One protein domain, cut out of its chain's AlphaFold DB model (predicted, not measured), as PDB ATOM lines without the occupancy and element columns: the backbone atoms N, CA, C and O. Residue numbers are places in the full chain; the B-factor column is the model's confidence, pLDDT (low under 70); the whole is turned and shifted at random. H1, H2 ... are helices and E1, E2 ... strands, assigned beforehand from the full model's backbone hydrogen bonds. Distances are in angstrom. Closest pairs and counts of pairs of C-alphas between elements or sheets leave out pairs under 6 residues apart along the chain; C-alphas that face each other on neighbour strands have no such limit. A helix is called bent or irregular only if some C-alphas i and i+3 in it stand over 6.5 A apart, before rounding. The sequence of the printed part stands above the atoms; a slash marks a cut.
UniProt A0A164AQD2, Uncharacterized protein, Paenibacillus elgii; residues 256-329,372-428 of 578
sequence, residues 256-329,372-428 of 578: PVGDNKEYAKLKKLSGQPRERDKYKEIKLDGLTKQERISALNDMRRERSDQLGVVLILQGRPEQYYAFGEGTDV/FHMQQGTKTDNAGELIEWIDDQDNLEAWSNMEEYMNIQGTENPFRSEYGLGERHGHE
ATOM      1  N   PRO A 256    -101.238  55.250  71.883       78.62
ATOM      2  CA  PRO A 256    -102.260  55.839  71.048       78.62
ATOM      3  C   PRO A 256    -103.619  55.191  71.338       78.62
ATOM      4  O   PRO A 256    -103.813  53.974  71.254       78.62
ATOM      5  N   VAL A 257    -104.618  56.021  71.611       80.19
ATOM      6  CA  VAL A 257    -106.020  55.627  71.737       80.19
ATOM      7  C   VAL A 257    -106.799  56.276  70.602       80.19
ATOM      8  O   VAL A 257    -106.901  57.493  70.521       80.19
ATOM      9  N   GLY A 258    -107.338  55.456  69.702       68.56
ATOM     10  CA  GLY A 258    -108.220  55.924  68.634       68.56
ATOM     11  C   GLY A 258    -109.676  55.911  69.069       68.56
ATOM     12  O   GLY A 258    -110.084  55.015  69.817       68.56
ATOM     13  N   ASP A 259    -110.459  56.846  68.537       70.56
ATOM     14  CA  ASP A 259    -111.891  56.971  68.833       70.56
ATOM     15  C   ASP A 259    -112.685  55.730  68.391       70.56
ATOM     16  O   ASP A 259    -113.660  55.337  69.034       70.56
ATOM     17  N   ASN A 260    -112.241  55.063  67.317       77.94
ATOM     18  CA  ASN A 260    -112.793  53.783  66.882       77.94
ATOM     19  C   ASN A 260    -111.696  52.808  66.428       77.94
ATOM     20  O   ASN A 260    -111.241  52.824  65.281       77.94
ATOM     21  N   LYS A 261    -111.306  51.899  67.330       80.31
ATOM     22  CA  LYS A 261    -110.243  50.910  67.084       80.31
ATOM     23  C   LYS A 261    -110.514  49.995  65.886       80.31
ATOM     24  O   LYS A 261    -109.559  49.499  65.304       80.31
ATOM     25  N   GLU A 262    -111.766  49.767  65.486       84.31
ATOM     26  CA  GLU A 262    -112.086  48.890  64.348       84.31
ATOM     27  C   GLU A 262    -111.930  49.566  62.981       84.31
ATOM     28  O   GLU A 262    -111.759  48.875  61.972       84.31
ATOM     29  N   TYR A 263    -111.977  50.899  62.933       87.81
ATOM     30  CA  TYR A 263    -111.742  51.683  61.713       87.81
ATOM     31  C   TYR A 263    -110.259  51.930  61.450       87.81
ATOM     32  O   TYR A 263    -109.877  52.232  60.326       87.81
ATOM     33  N   ALA A 264    -109.417  51.751  62.465       88.44
ATOM     34  CA  ALA A 264    -107.971  51.881  62.356       88.44
ATOM     35  C   ALA A 264    -107.276  50.630  61.784       88.44
ATOM     36  O   ALA A 264    -106.105  50.702  61.428       88.44
ATOM     37  N   LYS A 265    -107.961  49.480  61.739       91.38
ATOM     38  CA  LYS A 265    -107.331  48.170  61.515       91.38
ATOM     39  C   LYS A 265    -107.278  47.754  60.053       91.38
ATOM     40  O   LYS A 265    -108.282  47.837  59.343       91.38
ATOM     41  N   LEU A 266    -106.153  47.150  59.686       93.94
ATOM     42  CA  LEU A 266    -106.006  46.350  58.480       93.94
ATOM     43  C   LEU A 266    -106.776  45.028  58.632       93.94
ATOM     44  O   LEU A 266    -106.634  44.325  59.634       93.94
ATOM     45  N   LYS A 267    -107.604  44.675  57.642       94.44
ATOM     46  CA  LYS A 267    -108.482  43.494  57.705       94.44
ATOM     47  C   LYS A 267    -108.152  42.499  56.606       94.44
ATOM     48  O   LYS A 267    -108.323  42.801  55.428       94.44
ATOM     49  N   LYS A 268    -107.747  41.289  56.990       94.38
ATOM     50  CA  LYS A 268    -107.568  40.171  56.059       94.38
ATOM     51  C   LYS A 268    -108.898  39.813  55.391       94.38
ATOM     52  O   LYS A 268    -109.911  39.642  56.070       94.38
ATOM     53  N   LEU A 269    -108.894  39.656  54.071       93.38
ATOM     54  CA  LEU A 269    -110.050  39.177  53.315       93.38
ATOM     55  C   LEU A 269    -109.984  37.653  53.147       93.38
ATOM     56  O   LEU A 269    -108.926  37.088  52.874       93.38
ATOM     57  N   SER A 270    -111.128  36.981  53.293       89.06
ATOM     58  CA  SER A 270    -111.250  35.515  53.204       89.06
ATOM     59  C   SER A 270    -111.250  34.965  51.770       89.06
ATOM     60  O   SER A 270    -111.418  33.765  51.569       89.06
ATOM     61  N   GLY A 271    -111.057  35.819  50.765       86.94
ATOM     62  CA  GLY A 271    -111.020  35.432  49.361       86.94
ATOM     63  C   GLY A 271    -110.573  36.580  48.462       86.94
ATOM     64  O   GLY A 271    -110.286  37.682  48.931       86.94
ATOM     65  N   GLN A 272    -110.530  36.309  47.157       83.19
ATOM     66  CA  GLN A 272    -110.187  37.320  46.162       83.19
ATOM     67  C   GLN A 272    -111.343  38.325  45.997       83.19
ATOM     68  O   GLN A 272    -112.490  37.914  45.781       83.19
ATOM     69  N   PRO A 273    -111.079  39.638  46.086       84.31
ATOM     70  CA  PRO A 273    -112.081  40.659  45.835       84.31
ATOM     71  C   PRO A 273    -112.480  40.671  44.355       84.31
ATOM     72  O   PRO A 273    -111.687  40.363  43.469       84.31
ATOM     73  N   ARG A 274    -113.725  41.080  44.080       77.50
ATOM     74  CA  ARG A 274    -114.248  41.189  42.704       77.50
ATOM     75  C   ARG A 274    -113.534  42.261  41.869       77.50
ATOM     76  O   ARG A 274    -113.542  42.171  40.649       77.50
ATOM     77  N   GLU A 275    -112.932  43.253  42.521       88.94
ATOM     78  CA  GLU A 275    -112.289  44.426  41.910       88.94
ATOM     79  C   GLU A 275    -110.813  44.490  42.337       88.94
ATOM     80  O   GLU A 275    -110.422  45.297  43.182       88.94
ATOM     81  N   ARG A 276    -109.989  43.571  41.815       90.12
ATOM     82  CA  ARG A 276    -108.556  43.455  42.156       90.12
ATOM     83  C   ARG A 276    -107.776  44.750  41.904       90.12
ATOM     84  O   ARG A 276    -106.877  45.077  42.667       90.12
ATOM     85  N   ASP A 277    -108.136  45.491  40.865       89.94
ATOM     86  CA  ASP A 277    -107.527  46.759  40.456       89.94
ATOM     87  C   ASP A 277    -107.641  47.877  41.509       89.94
ATOM     88  O   ASP A 277    -106.873  48.839  41.474       89.94
ATOM     89  N   LYS A 278    -108.549  47.730  42.485       92.38
ATOM     90  CA  LYS A 278    -108.687  48.648  43.627       92.38
ATOM     91  C   LYS A 278    -107.723  48.364  44.784       92.38
ATOM     92  O   LYS A 278    -107.746  49.100  45.772       92.38
ATOM     93  N   TYR A 279    -106.894  47.324  44.684       93.94
ATOM     94  CA  TYR A 279    -105.917  46.931  45.701       93.94
ATOM     95  C   TYR A 279    -104.490  47.191  45.206       93.94
ATOM     96  O   TYR A 279    -104.177  46.967  44.037       93.94
ATOM     97  N   LYS A 280    -103.605  47.658  46.094       94.31
ATOM     98  CA  LYS A 280    -102.175  47.808  45.786       94.31
ATOM     99  C   LYS A 280    -101.507  46.452  45.698       94.31
ATOM    100  O   LYS A 280    -101.565  45.699  46.660       94.31
ATOM    101  N   GLU A 281    -100.801  46.167  44.612       94.69
ATOM    102  CA  GLU A 281     -99.910  45.009  44.598       94.69
ATOM    103  C   GLU A 281     -98.616  45.331  45.349       94.69
ATOM    104  O   GLU A 281     -97.905  46.270  44.990       94.69
ATOM    105  N   ILE A 282     -98.299  44.534  46.368       94.88
ATOM    106  CA  ILE A 282     -97.004  44.547  47.048       94.88
ATOM    107  C   ILE A 282     -96.322  43.215  46.750       94.88
ATOM    108  O   ILE A 282     -96.700  42.166  47.275       94.88
ATOM    109  N   LYS A 283     -95.322  43.262  45.868       96.12
ATOM    110  CA  LYS A 283     -94.493  42.107  45.511       96.12
ATOM    111  C   LYS A 283     -93.324  42.033  46.482       96.12
ATOM    112  O   LYS A 283     -92.494  42.932  46.501       96.12
ATOM    113  N   LEU A 284     -93.291  40.976  47.286       95.50
ATOM    114  CA  LEU A 284     -92.291  40.769  48.338       95.50
ATOM    115  C   LEU A 284     -91.134  39.863  47.879       95.50
ATOM    116  O   LEU A 284     -90.158  39.659  48.608       95.50
ATOM    117  N   ASP A 285     -91.236  39.337  46.658       93.88
ATOM    118  CA  ASP A 285     -90.207  38.542  45.997       93.88
ATOM    119  C   ASP A 285     -88.934  39.345  45.744       93.88
ATOM    120  O   ASP A 285     -88.973  40.446  45.197       93.88
ATOM    121  N   GLY A 286     -87.793  38.771  46.126       93.88
ATOM    122  CA  GLY A 286     -86.480  39.395  45.955       93.88
ATOM    123  C   GLY A 286     -86.185  40.560  46.906       93.88
ATOM    124  O   GLY A 286     -85.052  41.030  46.909       93.88
ATOM    125  N   LEU A 287     -87.154  40.993  47.720       95.50
ATOM    126  CA  LEU A 287     -86.938  41.999  48.757       95.50
ATOM    127  C   LEU A 287     -86.233  41.389  49.971       95.50
ATOM    128  O   LEU A 287     -86.569  40.287  50.418       95.50
ATOM    129  N   THR A 288     -85.296  42.141  50.537       94.56
ATOM    130  CA  THR A 288     -84.727  41.882  51.862       94.56
ATOM    131  C   THR A 288     -85.792  42.035  52.948       94.56
ATOM    132  O   THR A 288     -86.818  42.688  52.751       94.56
ATOM    133  N   LYS A 289     -85.537  41.479  54.138       92.00
ATOM    134  CA  LYS A 289     -86.411  41.635  55.312       92.00
ATOM    135  C   LYS A 289     -86.787  43.102  55.563       92.00
ATOM    136  O   LYS A 289     -87.968  43.415  55.680       92.00
ATOM    137  N   GLN A 290     -85.806  44.008  55.564       91.19
ATOM    138  CA  GLN A 290     -86.053  45.430  55.815       91.19
ATOM    139  C   GLN A 290     -86.869  46.093  54.698       91.19
ATOM    140  O   GLN A 290     -87.745  46.909  54.979       91.19
ATOM    141  N   GLU A 291     -86.643  45.722  53.436       94.31
ATOM    142  CA  GLU A 291     -87.448  46.223  52.314       94.31
ATOM    143  C   GLU A 291     -88.894  45.723  52.382       94.31
ATOM    144  O   GLU A 291     -89.814  46.483  52.084       94.31
ATOM    145  N   ARG A 292     -89.127  44.480  52.826       94.88
ATOM    146  CA  ARG A 292     -90.483  43.959  53.067       94.88
ATOM    147  C   ARG A 292     -91.185  44.728  54.182       94.88
ATOM    148  O   ARG A 292     -92.335  45.120  54.005       94.88
ATOM    149  N   ILE A 293     -90.489  44.979  55.293       93.25
ATOM    150  CA  ILE A 293     -91.003  45.785  56.410       93.25
ATOM    151  C   ILE A 293     -91.350  47.187  55.917       93.25
ATOM    152  O   ILE A 293     -92.473  47.633  56.108       93.25
ATOM    153  N   SER A 294     -90.436  47.857  55.215       92.19
ATOM    154  CA  SER A 294     -90.687  49.190  54.666       92.19
ATOM    155  C   SER A 294     -91.877  49.200  53.698       92.19
ATOM    156  O   SER A 294     -92.741  50.067  53.810       92.19
ATOM    157  N   ALA A 295     -91.987  48.209  52.805       93.31
ATOM    158  CA  ALA A 295     -93.094  48.108  51.855       93.31
ATOM    159  C   ALA A 295     -94.456  47.907  52.541       93.31
ATOM    160  O   ALA A 295     -95.458  48.473  52.098       93.31
ATOM    161  N   LEU A 296     -94.499  47.118  53.619       92.88
ATOM    162  CA  LEU A 296     -95.702  46.924  54.427       92.88
ATOM    163  C   LEU A 296     -96.014  48.170  55.274       92.88
ATOM    164  O   LEU A 296     -97.160  48.603  55.301       92.88
ATOM    165  N   ASN A 297     -95.016  48.804  55.892       91.00
ATOM    166  CA  ASN A 297     -95.188  50.035  56.674       91.00
ATOM    167  C   ASN A 297     -95.749  51.186  55.811       91.00
ATOM    168  O   ASN A 297     -96.591  51.963  56.250       91.00
ATOM    169  N   ASP A 298     -95.359  51.233  54.533       90.19
ATOM    170  CA  ASP A 298     -95.780  52.249  53.561       90.19
ATOM    171  C   ASP A 298     -96.960  51.800  52.670       90.19
ATOM    172  O   ASP A 298     -97.207  52.373  51.599       90.19
ATOM    173  N   MET A 299     -97.731  50.787  53.086       90.06
ATOM    174  CA  MET A 299     -98.730  50.130  52.231       90.06
ATOM    175  C   MET A 299     -99.774  51.081  51.610       90.06
ATOM    176  O   MET A 299    -100.197  50.855  50.476       90.06
ATOM    177  N   ARG A 300    -100.144  52.178  52.291       87.00
ATOM    178  CA  ARG A 300    -101.128  53.174  51.809       87.00
ATOM    179  C   ARG A 300    -100.498  54.446  51.201       87.00
ATOM    180  O   ARG A 300    -101.225  55.315  50.730       87.00
ATOM    181  N   ARG A 301     -99.160  54.558  51.158       78.88
ATOM    182  CA  ARG A 301     -98.418  55.798  50.821       78.88
ATOM    183  C   ARG A 301     -98.699  56.358  49.422       78.88
ATOM    184  O   ARG A 301     -98.830  57.561  49.258       78.88
ATOM    185  N   GLU A 302     -98.752  55.506  48.404       71.88
ATOM    186  CA  GLU A 302     -98.722  55.961  47.001       71.88
ATOM    187  C   GLU A 302    -100.107  56.241  46.408       71.88
ATOM    188  O   GLU A 302    -100.212  56.931  45.396       71.88
ATOM    189  N   ARG A 303    -101.168  55.680  47.000       78.06
ATOM    190  CA  ARG A 303    -102.521  55.681  46.429       78.06
ATOM    191  C   ARG A 303    -103.581  55.670  47.526       78.06
ATOM    192  O   ARG A 303    -104.077  54.623  47.937       78.06
ATOM    193  N   SER A 304    -103.942  56.862  47.994       80.00
ATOM    194  CA  SER A 304    -104.964  57.051  49.033       80.00
ATOM    195  C   SER A 304    -106.366  56.587  48.608       80.00
ATOM    196  O   SER A 304    -107.225  56.407  49.469       80.00
ATOM    197  N   ASP A 305    -106.592  56.407  47.299       85.62
ATOM    198  CA  ASP A 305    -107.830  55.931  46.671       85.62
ATOM    199  C   ASP A 305    -108.024  54.407  46.743       85.62
ATOM    200  O   ASP A 305    -109.116  53.914  46.461       85.62
ATOM    201  N   GLN A 306    -106.986  53.651  47.110       90.12
ATOM    202  CA  GLN A 306    -107.067  52.195  47.177       90.12
ATOM    203  C   GLN A 306    -107.879  51.707  48.376       90.12
ATOM    204  O   GLN A 306    -107.843  52.279  49.465       90.12
ATOM    205  N   LEU A 307    -108.582  50.591  48.170       93.62
ATOM    206  CA  LEU A 307    -109.376  49.928  49.208       93.62
ATOM    207  C   LEU A 307    -108.522  49.044  50.127       93.62
ATOM    208  O   LEU A 307    -108.993  48.615  51.179       93.62
ATOM    209  N   GLY A 308    -107.286  48.741  49.732       94.62
ATOM    210  CA  GLY A 308    -106.431  47.802  50.440       94.62
ATOM    211  C   GLY A 308    -105.186  47.401  49.655       94.62
ATOM    212  O   GLY A 308    -104.824  48.048  48.671       94.62
ATOM    213  N   VAL A 309    -104.566  46.292  50.058       95.25
ATOM    214  CA  VAL A 309    -103.398  45.700  49.391       95.25
ATOM    215  C   VAL A 309    -103.585  44.218  49.086       95.25
ATOM    216  O   VAL A 309    -104.351  43.519  49.747       95.25
ATOM    217  N   VAL A 310    -102.858  43.741  48.083       95.62
ATOM    218  CA  VAL A 310    -102.625  42.329  47.802       95.62
ATOM    219  C   VAL A 310    -101.135  42.042  47.931       95.62
ATOM    220  O   VAL A 310    -100.303  42.677  47.281       95.62
ATOM    221  N   LEU A 311    -100.803  41.084  48.789       95.56
ATOM    222  CA  LEU A 311     -99.442  40.614  48.995       95.56
ATOM    223  C   LEU A 311     -99.155  39.455  48.049       95.56
ATOM    224  O   LEU A 311     -99.948  38.514  47.938       95.56
ATOM    225  N   ILE A 312     -98.015  39.542  47.369       95.12
ATOM    226  CA  ILE A 312     -97.563  38.569  46.377       95.12
ATOM    227  C   ILE A 312     -96.163  38.099  46.776       95.12
ATOM    228  O   ILE A 312     -95.242  38.909  46.890       95.12
ATOM    229  N   LEU A 313     -96.027  36.791  46.996       93.75
ATOM    230  CA  LEU A 313     -94.774  36.109  47.312       93.75
ATOM    231  C   LEU A 313     -94.772  34.756  46.594       93.75
ATOM    232  O   LEU A 313     -95.739  33.992  46.680       93.75
ATOM    233  N   GLN A 314     -93.703  34.460  45.868       92.75
ATOM    234  CA  GLN A 314     -93.552  33.288  45.025       92.75
ATOM    235  C   GLN A 314     -93.773  32.007  45.833       92.75
ATOM    236  O   GLN A 314     -93.199  31.793  46.898       92.75
ATOM    237  N   GLY A 315     -94.624  31.130  45.299       91.94
ATOM    238  CA  GLY A 315     -94.980  29.869  45.950       91.94
ATOM    239  C   GLY A 315     -96.050  29.992  47.038       91.94
ATOM    240  O   GLY A 315     -96.429  28.967  47.603       91.94
ATOM    241  N   ARG A 316     -96.583  31.194  47.307       92.62
ATOM    242  CA  ARG A 316     -97.718  31.398  48.218       92.62
ATOM    243  C   ARG A 316     -98.965  31.902  47.481       92.62
ATOM    244  O   ARG A 316     -98.840  32.614  46.484       92.62
ATOM    245  N   PRO A 317    -100.178  31.546  47.944       93.94
ATOM    246  CA  PRO A 317    -101.403  32.170  47.458       93.94
ATOM    247  C   PRO A 317    -101.393  33.679  47.724       93.94
ATOM    248  O   PRO A 317    -100.961  34.109  48.791       93.94
ATOM    249  N   GLU A 318    -101.903  34.472  46.777       95.00
ATOM    250  CA  GLU A 318    -102.102  35.914  46.973       95.00
ATOM    251  C   GLU A 318    -102.969  36.175  48.212       95.00
ATOM    252  O   GLU A 318    -104.021  35.548  48.382       95.00
ATOM    253  N   GLN A 319    -102.564  37.138  49.040       95.31
ATOM    254  CA  GLN A 319    -103.307  37.498  50.243       95.31
ATOM    255  C   GLN A 319    -103.806  38.932  50.174       95.31
ATOM    256  O   GLN A 319    -103.032  39.864  49.993       95.31
ATOM    257  N   TYR A 320    -105.111  39.103  50.355       95.75
ATOM    258  CA  TYR A 320    -105.765  40.400  50.265       95.75
ATOM    259  C   TYR A 320    -106.068  40.955  51.652       95.75
ATOM    260  O   TYR A 320    -106.527  40.227  52.539       95.75
ATOM    261  N   TYR A 321    -105.855  42.256  51.797       95.62
ATOM    262  CA  TYR A 321    -106.151  43.038  52.986       95.62
ATOM    263  C   TYR A 321    -106.916  44.289  52.588       95.62
ATOM    264  O   TYR A 321    -106.535  44.949  51.629       95.62
ATOM    265  N   ALA A 322    -107.968  44.632  53.324       95.50
ATOM    266  CA  ALA A 322    -108.661  45.907  53.201       95.50
ATOM    267  C   ALA A 322    -108.146  46.892  54.254       95.50
ATOM    268  O   ALA A 322    -107.960  46.518  55.417       95.50
ATOM    269  N   PHE A 323    -107.953  48.147  53.853       95.62
ATOM    270  CA  PHE A 323    -107.680  49.231  54.788       95.62
ATOM    271  C   PHE A 323    -108.942  49.575  55.576       95.62
ATOM    272  O   PHE A 323    -110.060  49.531  55.059       95.62
ATOM    273  N   GLY A 324    -108.751  49.962  56.829       94.31
ATOM    274  CA  GLY A 324    -109.766  50.669  57.583       94.31
ATOM    275  C   GLY A 324    -109.986  52.095  57.059       94.31
ATOM    276  O   GLY A 324    -109.228  52.629  56.243       94.31
ATOM    277  N   GLU A 325    -111.038  52.743  57.553       93.06
ATOM    278  CA  GLU A 325    -111.364  54.133  57.202       93.06
ATOM    279  C   GLU A 325    -110.366  55.147  57.785       93.06
ATOM    280  O   GLU A 325    -110.320  56.293  57.339       93.06
ATOM    281  N   GLY A 326    -109.553  54.721  58.755       93.81
ATOM    282  CA  GLY A 326    -108.720  55.606  59.553       93.81
ATOM    283  C   GLY A 326    -109.507  56.266  60.684       93.81
ATOM    284  O   GLY A 326    -110.739  56.323  60.667       93.81
ATOM    285  N   THR A 327    -108.812  56.760  61.702       95.00
ATOM    286  CA  THR A 327    -109.447  57.393  62.868       95.00
ATOM    287  C   THR A 327    -108.609  58.552  63.393       95.00
ATOM    288  O   THR A 327    -107.407  58.617  63.133       95.00
ATOM    289  N   ASP A 328    -109.254  59.469  64.113       96.00
ATOM    290  CA  ASP A 328    -108.548  60.433  64.947       96.00
ATOM    291  C   ASP A 328    -107.886  59.691  66.115       96.00
ATOM    292  O   ASP A 328    -108.390  58.671  66.601       96.00
ATOM    293  N   VAL A 329    -106.722  60.174  66.536       95.19
ATOM    294  CA  VAL A 329    -105.869  59.485  67.505       95.19
ATOM    295  C   VAL A 329    -105.532  60.422  68.650       95.19
ATOM    296  O   VAL A 329    -105.101  61.551  68.435       95.19
ATOM    297  N   PHE A 372     -99.922  57.287  62.993       96.12
ATOM    298  CA  PHE A 372     -99.904  57.281  61.538       96.12
ATOM    299  C   PHE A 372    -100.615  56.046  60.954       96.12
ATOM    300  O   PHE A 372    -101.519  56.207  60.129       96.12
ATOM    301  N   HIS A 373    -100.316  54.830  61.426       95.62
ATOM    302  CA  HIS A 373    -101.022  53.623  60.971       95.62
ATOM    303  C   HIS A 373    -102.524  53.674  61.271       95.62
ATOM    304  O   HIS A 373    -103.361  53.280  60.454       95.62
ATOM    305  N   MET A 374    -102.898  54.218  62.429       95.38
ATOM    306  CA  MET A 374    -104.295  54.377  62.822       95.38
ATOM    307  C   MET A 374    -105.037  55.414  61.975       95.38
ATOM    308  O   MET A 374    -106.177  55.162  61.583       95.38
ATOM    309  N   GLN A 375    -104.399  56.536  61.627       94.25
ATOM    310  CA  GLN A 375    -104.944  57.518  60.683       94.25
ATOM    311  C   GLN A 375    -105.138  56.921  59.289       94.25
ATOM    312  O   GLN A 375    -106.078  57.281  58.584       94.25
ATOM    313  N   GLN A 376    -104.263  55.995  58.894       94.12
ATOM    314  CA  GLN A 376    -104.312  55.326  57.600       94.12
ATOM    315  C   GLN A 376    -105.175  54.065  57.580       94.12
ATOM    316  O   GLN A 376    -105.317  53.460  56.519       94.12
ATOM    317  N   GLY A 377    -105.759  53.632  58.697       94.94
ATOM    318  CA  GLY A 377    -106.508  52.376  58.721       94.94
ATOM    319  C   GLY A 377    -105.637  51.144  58.425       94.94
ATOM    320  O   GLY A 377    -106.151  50.141  57.929       94.94
ATOM    321  N   THR A 378    -104.326  51.228  58.655       95.25
ATOM    322  CA  THR A 378    -103.339  50.181  58.347       95.25
ATOM    323  C   THR A 378    -102.826  49.461  59.591       95.25
ATOM    324  O   THR A 378    -101.966  48.597  59.458       95.25
ATOM    325  N   LYS A 379    -103.371  49.750  60.781       94.94
ATOM    326  CA  LYS A 379    -102.927  49.147  62.045       94.94
ATOM    327  C   LYS A 379    -102.982  47.616  61.985       94.94
ATOM    328  O   LYS A 379    -104.038  47.054  61.671       94.94
ATOM    329  N   THR A 380    -101.887  46.938  62.325       93.25
ATOM    330  CA  THR A 380    -101.715  45.494  62.092       93.25
ATOM    331  C   THR A 380    -101.978  44.597  63.306       93.25
ATOM    332  O   THR A 380    -101.681  43.409  63.238       93.25
ATOM    333  N   ASP A 381    -102.593  45.094  64.390       88.06
ATOM    334  CA  ASP A 381    -102.889  44.312  65.615       88.06
ATOM    335  C   ASP A 381    -103.532  42.936  65.343       88.06
ATOM    336  O   ASP A 381    -103.244  41.956  66.025       88.06
ATOM    337  N   ASN A 382    -104.419  42.867  64.343       84.81
ATOM    338  CA  ASN A 382    -105.185  41.668  63.983       84.81
ATOM    339  C   ASN A 382    -104.621  40.925  62.759       84.81
ATOM    340  O   ASN A 382    -105.256  39.991  62.274       84.81
ATOM    341  N   ALA A 383    -103.473  41.357  62.238       88.50
ATOM    342  CA  ALA A 383    -102.849  40.822  61.033       88.50
ATOM    343  C   ALA A 383    -101.551  40.074  61.384       88.50
ATOM    344  O   ALA A 383    -100.522  40.250  60.736       88.50
ATOM    345  N   GLY A 384    -101.591  39.263  62.449       85.81
ATOM    346  CA  GLY A 384    -100.429  38.532  62.966       85.81
ATOM    347  C   GLY A 384     -99.770  37.618  61.933       85.81
ATOM    348  O   GLY A 384     -98.562  37.420  61.964       85.81
ATOM    349  N   GLU A 385    -100.534  37.124  60.960       88.00
ATOM    350  CA  GLU A 385    -100.014  36.310  59.864       88.00
ATOM    351  C   GLU A 385     -99.080  37.074  58.911       88.00
ATOM    352  O   GLU A 385     -98.356  36.438  58.147       88.00
ATOM    353  N   LEU A 386     -99.055  38.415  58.943       89.81
ATOM    354  CA  LEU A 386     -98.116  39.217  58.148       89.81
ATOM    355  C   LEU A 386     -96.658  38.902  58.480       89.81
ATOM    356  O   LEU A 386     -95.796  39.048  57.616       89.81
ATOM    357  N   ILE A 387     -96.371  38.420  59.690       85.69
ATOM    358  CA  ILE A 387     -95.013  38.039  60.077       85.69
ATOM    359  C   ILE A 387     -94.438  36.937  59.174       85.69
ATOM    360  O   ILE A 387     -93.257  36.951  58.826       85.69
ATOM    361  N   GLU A 388     -95.291  36.027  58.689       86.31
ATOM    362  CA  GLU A 388     -94.887  34.963  57.771       86.31
ATOM    363  C   GLU A 388     -94.470  35.510  56.402       86.31
ATOM    364  O   GLU A 388     -93.793  34.805  55.653       86.31
ATOM    365  N   TRP A 389     -94.908  36.722  56.050       88.00
ATOM    366  CA  TRP A 389     -94.589  37.404  54.794       88.00
ATOM    367  C   TRP A 389     -93.301  38.221  54.876       88.00
ATOM    368  O   TRP A 389     -92.727  38.549  53.840       88.00
ATOM    369  N   ILE A 390     -92.841  38.529  56.088       86.38
ATOM    370  CA  ILE A 390     -91.588  39.249  56.336       86.38
ATOM    371  C   ILE A 390     -90.403  38.279  56.386       86.38
ATOM    372  O   ILE A 390     -89.322  38.653  55.930       86.38
ATOM    373  N   ASP A 391     -90.652  37.024  56.791       82.50
ATOM    374  CA  ASP A 391     -89.655  35.954  56.979       82.50
ATOM    375  C   ASP A 391     -88.778  36.170  58.224       82.50
ATOM    376  O   ASP A 391     -87.554  36.125  58.170       82.50
ATOM    377  N   ASP A 392     -89.427  36.455  59.360       79.38
ATOM    378  CA  ASP A 392     -88.763  36.687  60.650       79.38
ATOM    379  C   ASP A 392     -89.290  35.771  61.761       79.38
ATOM    380  O   ASP A 392     -89.696  36.219  62.834       79.38
ATOM    381  N   GLN A 393     -89.346  34.467  61.483       71.88
ATOM    382  CA  GLN A 393     -89.914  33.502  62.430       71.88
ATOM    383  C   GLN A 393     -89.079  33.353  63.709       71.88
ATOM    384  O   GLN A 393     -89.649  33.110  64.771       71.88
ATOM    385  N   ASP A 394     -87.766  33.574  63.630       69.38
ATOM    386  CA  ASP A 394     -86.839  33.389  64.754       69.38
ATOM    387  C   ASP A 394     -87.031  34.417  65.880       69.38
ATOM    388  O   ASP A 394     -86.594  34.187  67.003       69.38
ATOM    389  N   ASN A 395     -87.706  35.539  65.606       69.06
ATOM    390  CA  ASN A 395     -87.888  36.621  66.577       69.06
ATOM    391  C   ASN A 395     -89.326  36.758  67.084       69.06
ATOM    392  O   ASN A 395     -89.602  37.677  67.847       69.06
ATOM    393  N   LEU A 396     -90.241  35.860  66.701       67.25
ATOM    394  CA  LEU A 396     -91.669  35.926  67.042       67.25
ATOM    395  C   LEU A 396     -91.954  36.092  68.539       67.25
ATOM    396  O   LEU A 396     -92.909  36.768  68.912       67.25
ATOM    397  N   GLU A 397     -91.131  35.484  69.393       67.69
ATOM    398  CA  GLU A 397     -91.330  35.504  70.843       67.69
ATOM    399  C   GLU A 397     -91.040  36.868  71.485       67.69
ATOM    400  O   GLU A 397     -91.534  37.132  72.576       67.69
ATOM    401  N   ALA A 398     -90.291  37.749  70.812       68.75
ATOM    402  CA  ALA A 398     -89.930  39.074  71.324       68.75
ATOM    403  C   ALA A 398     -91.024  40.142  71.116       68.75
ATOM    404  O   ALA A 398     -90.871  41.294  71.541       68.75
ATOM    405  N   TRP A 399     -92.124  39.786  70.441       79.62
ATOM    406  CA  TRP A 399     -93.142  40.735  70.000       79.62
ATOM    407  C   TRP A 399     -94.498  40.437  70.620       79.62
ATOM    408  O   TRP A 399     -95.078  39.371  70.432       79.62
ATOM    409  N   SER A 400     -95.063  41.434  71.300       73.56
ATOM    410  CA  SER A 400     -96.404  41.318  71.876       73.56
ATOM    411  C   SER A 400     -97.506  41.287  70.816       73.56
ATOM    412  O   SER A 400     -98.590  40.766  71.071       73.56
ATOM    413  N   ASN A 401     -97.269  41.907  69.657       87.06
ATOM    414  CA  ASN A 401     -98.156  41.886  68.497       87.06
ATOM    415  C   ASN A 401     -97.411  42.372  67.233       87.06
ATOM    416  O   ASN A 401     -96.301  42.901  67.306       87.06
ATOM    417  N   MET A 402     -98.051  42.205  66.074       91.06
ATOM    418  CA  MET A 402     -97.499  42.583  64.769       91.06
ATOM    419  C   MET A 402     -97.393  44.100  64.557       91.06
ATOM    420  O   MET A 402     -96.517  44.558  63.835       91.06
ATOM    421  N   GLU A 403     -98.278  44.892  65.159       93.75
ATOM    422  CA  GLU A 403     -98.217  46.356  65.062       93.75
ATOM    423  C   GLU A 403     -96.946  46.910  65.703       93.75
ATOM    424  O   GLU A 403     -96.283  47.747  65.105       93.75
ATOM    425  N   GLU A 404     -96.559  46.399  66.865       92.38
ATOM    426  CA  GLU A 404     -95.306  46.776  67.519       92.38
ATOM    427  C   GLU A 404     -94.089  46.377  66.693       92.38
ATOM    428  O   GLU A 404     -93.152  47.157  66.554       92.38
ATOM    429  N   TYR A 405     -94.123  45.183  66.094       92.25
ATOM    430  CA  TYR A 405     -93.091  44.739  65.159       92.25
ATOM    431  C   TYR A 405     -92.916  45.737  64.014       92.25
ATOM    432  O   TYR A 405     -91.819  46.244  63.771       92.25
ATOM    433  N   MET A 406     -94.019  46.032  63.321       94.19
ATOM    434  CA  MET A 406     -94.035  46.928  62.172       94.19
ATOM    435  C   MET A 406     -93.606  48.336  62.559       94.19
ATOM    436  O   MET A 406     -92.783  48.935  61.873       94.19
ATOM    437  N   ASN A 407     -94.106  48.846  63.681       95.56
ATOM    438  CA  ASN A 407     -93.795  50.185  64.144       95.56
ATOM    439  C   ASN A 407     -92.335  50.313  64.601       95.56
ATOM    440  O   ASN A 407     -91.642  51.250  64.212       95.56
ATOM    441  N   ILE A 408     -91.813  49.354  65.364       95.06
ATOM    442  CA  ILE A 408     -90.426  49.408  65.837       95.06
ATOM    443  C   ILE A 408     -89.453  49.242  64.666       95.06
ATOM    444  O   ILE A 408     -88.549  50.058  64.505       95.06
ATOM    445  N   GLN A 409     -89.648  48.244  63.803       94.62
ATOM    446  CA  GLN A 409     -88.713  47.967  62.705       94.62
ATOM    447  C   GLN A 409     -88.879  48.914  61.504       94.62
ATOM    448  O   GLN A 409     -87.913  49.202  60.796       94.62
ATOM    449  N   GLY A 410     -90.100  49.390  61.251       94.94
ATOM    450  CA  GLY A 410     -90.440  50.258  60.122       94.94
ATOM    451  C   GLY A 410     -90.393  51.753  60.434       94.94
ATOM    452  O   GLY A 410     -90.213  52.548  59.510       94.94
ATOM    453  N   THR A 411     -90.520  52.137  61.708       96.12
ATOM    454  CA  THR A 411     -90.603  53.542  62.131       96.12
ATOM    455  C   THR A 411     -89.568  53.915  63.191       96.12
ATOM    456  O   THR A 411     -88.763  54.818  62.959       96.12
ATOM    457  N   GLU A 412     -89.533  53.227  64.333       96.88
ATOM    458  CA  GLU A 412     -88.656  53.601  65.450       96.88
ATOM    459  C   GLU A 412     -87.165  53.392  65.124       96.88
ATOM    460  O   GLU A 412     -86.377  54.323  65.254       96.88
ATOM    461  N   ASN A 413     -86.759  52.205  64.667       97.19
ATOM    462  CA  ASN A 413     -85.355  51.869  64.404       97.19
ATOM    463  C   ASN A 413     -84.730  52.695  63.268       97.19
ATOM    464  O   ASN A 413     -83.638  53.234  63.483       97.19
ATOM    465  N   PRO A 414     -85.399  52.900  62.112       96.75
ATOM    466  CA  PRO A 414     -84.908  53.823  61.093       96.75
ATOM    467  C   PRO A 414     -84.656  55.222  61.660       96.75
ATOM    468  O   PRO A 414     -83.582  55.784  61.454       96.75
ATOM    469  N   PHE A 415     -85.589  55.745  62.460       97.62
ATOM    470  CA  PHE A 415     -85.417  57.029  63.129       97.62
ATOM    471  C   PHE A 415     -84.242  57.029  64.120       97.62
ATOM    472  O   PHE A 415     -83.394  57.919  64.073       97.62
ATOM    473  N   ARG A 416     -84.148  56.016  64.991       97.44
ATOM    474  CA  ARG A 416     -83.073  55.864  65.987       97.44
ATOM    475  C   ARG A 416     -81.689  55.853  65.337       97.44
ATOM    476  O   ARG A 416     -80.785  56.531  65.834       97.44
ATOM    477  N   SER A 417     -81.550  55.172  64.198       97.19
ATOM    478  CA  SER A 417     -80.290  55.082  63.455       97.19
ATOM    479  C   SER A 417     -79.751  56.459  63.029       97.19
ATOM    480  O   SER A 417     -78.556  56.719  63.158       97.19
ATOM    481  N   GLU A 418     -80.623  57.399  62.638       97.31
ATOM    482  CA  GLU A 418     -80.221  58.751  62.220       97.31
ATOM    483  C   GLU A 418     -79.700  59.635  63.376       97.31
ATOM    484  O   GLU A 418     -79.005  60.632  63.131       97.31
ATOM    485  N   TYR A 419     -80.000  59.276  64.631       95.50
ATOM    486  CA  TYR A 419     -79.484  59.944  65.839       95.50
ATOM    487  C   TYR A 419     -78.304  59.221  66.483       95.50
ATOM    488  O   TYR A 419     -77.755  59.735  67.457       95.50
ATOM    489  N   GLY A 420     -77.922  58.045  65.979       96.00
ATOM    490  CA  GLY A 420     -76.932  57.204  66.648       96.00
ATOM    491  C   GLY A 420     -77.461  56.537  67.919       96.00
ATOM    492  O   GLY A 420     -76.677  56.193  68.800       96.00
ATOM    493  N   LEU A 421     -78.782  56.366  68.034       96.50
ATOM    494  CA  LEU A 421     -79.397  55.522  69.056       96.50
ATOM    495  C   LEU A 421     -79.335  54.055  68.603       96.50
ATOM    496  O   LEU A 421     -79.500  53.760  67.422       96.50
ATOM    497  N   GLY A 422     -79.118  53.130  69.541       95.69
ATOM    498  CA  GLY A 422     -79.090  51.694  69.238       95.69
ATOM    499  C   GLY A 422     -80.479  51.172  68.877       95.69
ATOM    500  O   GLY A 422     -81.470  51.681  69.397       95.69
ATOM    501  N   GLU A 423     -80.564  50.178  67.998       95.44
ATOM    502  CA  GLU A 423     -81.834  49.606  67.533       95.44
ATOM    503  C   GLU A 423     -82.542  48.816  68.637       95.44
ATOM    504  O   GLU A 423     -81.945  47.966  69.296       95.44
ATOM    505  N   ARG A 424     -83.835  49.084  68.827       93.00
ATOM    506  CA  ARG A 424     -84.691  48.358  69.762       93.00
ATOM    507  C   ARG A 424     -85.032  46.988  69.180       93.00
ATOM    508  O   ARG A 424     -85.467  46.886  68.031       93.00
ATOM    509  N   HIS A 425     -84.869  45.939  69.982       87.81
ATOM    510  CA  HIS A 425     -85.155  44.571  69.553       87.81
ATOM    511  C   HIS A 425     -86.635  44.212  69.576       87.81
ATOM    512  O   HIS A 425     -87.092  43.591  68.630       87.81
ATOM    513  N   GLY A 426     -87.366  44.576  70.633       84.94
ATOM    514  CA  GLY A 426     -88.744  44.135  70.847       84.94
ATOM    515  C   GLY A 426     -89.570  45.141  71.642       84.94
ATOM    516  O   GLY A 426     -89.047  46.131  72.162       84.94
ATOM    517  N   HIS A 427     -90.877  44.892  71.735       77.44
ATOM    518  CA  HIS A 427     -91.789  45.764  72.482       77.44
ATOM    519  C   HIS A 427     -91.625  45.615  74.002       77.44
ATOM    520  O   HIS A 427     -91.809  46.580  74.745       77.44
ATOM    521  N   GLU A 428     -91.240  44.428  74.469       67.38
ATOM    522  CA  GLU A 428     -91.069  44.157  75.895       67.38
ATOM    523  C   GLU A 428     -89.829  44.861  76.469       67.38
ATOM    524  O   GLU A 428     -88.742  44.841  75.893       67.38
TER     525      GLU A 428
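Overview. This is residues 256 to 329 and 372 to 428 of the 578 residues of an uncharacterized protein of Paenibacillus elgii (UniProt A0A164AQD2). A small three-stranded sheet, E2, E3 and E4, stands towards one end, with H1 and H3 between it and the first part of the long helix H5, which crosses H1 and runs away from the sheet. H4 lies at the periphery, and E1 and H2 are near each other away from the sheet. The 131 printed residues hold, in order, E1 E2 H1 E3 E4 H2 H3 H4 H5; the mixed sheet has the order E2, E3, E4. The class is mixed, helices and strands, with 61 residues in named elements, under half. The whole is compact, with a radius of gyration of the C-alphas of 14.6 A and spans of 46 by 39 by 26 A.

Arrangement. E3, residues 308 to 312, is the inner strand. E2, residues 279 to 283, is its parallel neighbour at 28 degrees, with N 310 and O 280 at 2.7 A. E4, residues 319 to 322, is antiparallel to E3 at 168 degrees, with N 311 and O 319 at 2.8 A, and the two form a hairpin. Residues 267 to 268 pair antiparallel with residues 321 to 322 of E4. H1, residues 289 to 297, only grazes the sheet with residues 292 to 296; E2, H1 and E3 form a strand-helix-strand unit, two parallel strands with a helix between, its crossover right-handed. H3, residues 384 to 390, only just on the sheet with 5 pairs of C-alphas within 10 A, only grazes it; it touches H1 at a steep tilt of 48 degrees, opposite ways, closest C-alphas Lys 289 and Ile 390, 5.8 A. H5, residues 402 to 419, touches H1 with residues 406 to 411 alone, closest C-alphas Ser 294 and Gly 410, 5.6 A. H4, residues 393 to 398, touches no helix. H1 has every O i to N i+4 pair within hydrogen-bond range, H5 10 of 14, H3 1 of 3 beside 4 of 4 O i to N i+3 pairs, and H4 0 of 2 beside 2 of 3.

Along the chain. E1, residues 256 to 258, begins at C-alpha 256 (-102.260, 55.839, 71.048) and pairs with no named strand. E3 is 13.4 A long, E2 12.4 A and H1 12.2 A. H2 is residues 372 to 375. H5, 25.0 A, ends at C-alpha 419 (-79.484, 59.944, 65.839), with a kink of 29 degrees near residue 413. H4 is irregular, C-alphas 394 and 397 7.9 A apart, and H5 only just, C-alphas 410 and 413 6.8 A apart.

Size, cuts and confidence. The C-alphas farthest apart are Arg 274 and Gly 420, 47.1 A. Residues 330 to 371 are not printed; C-alphas 329 and 372 are 8.7 A apart. The link from E1 to E2 is long, 20 residues. Residues 258, 394 to 398 and 428 have pLDDT under 70.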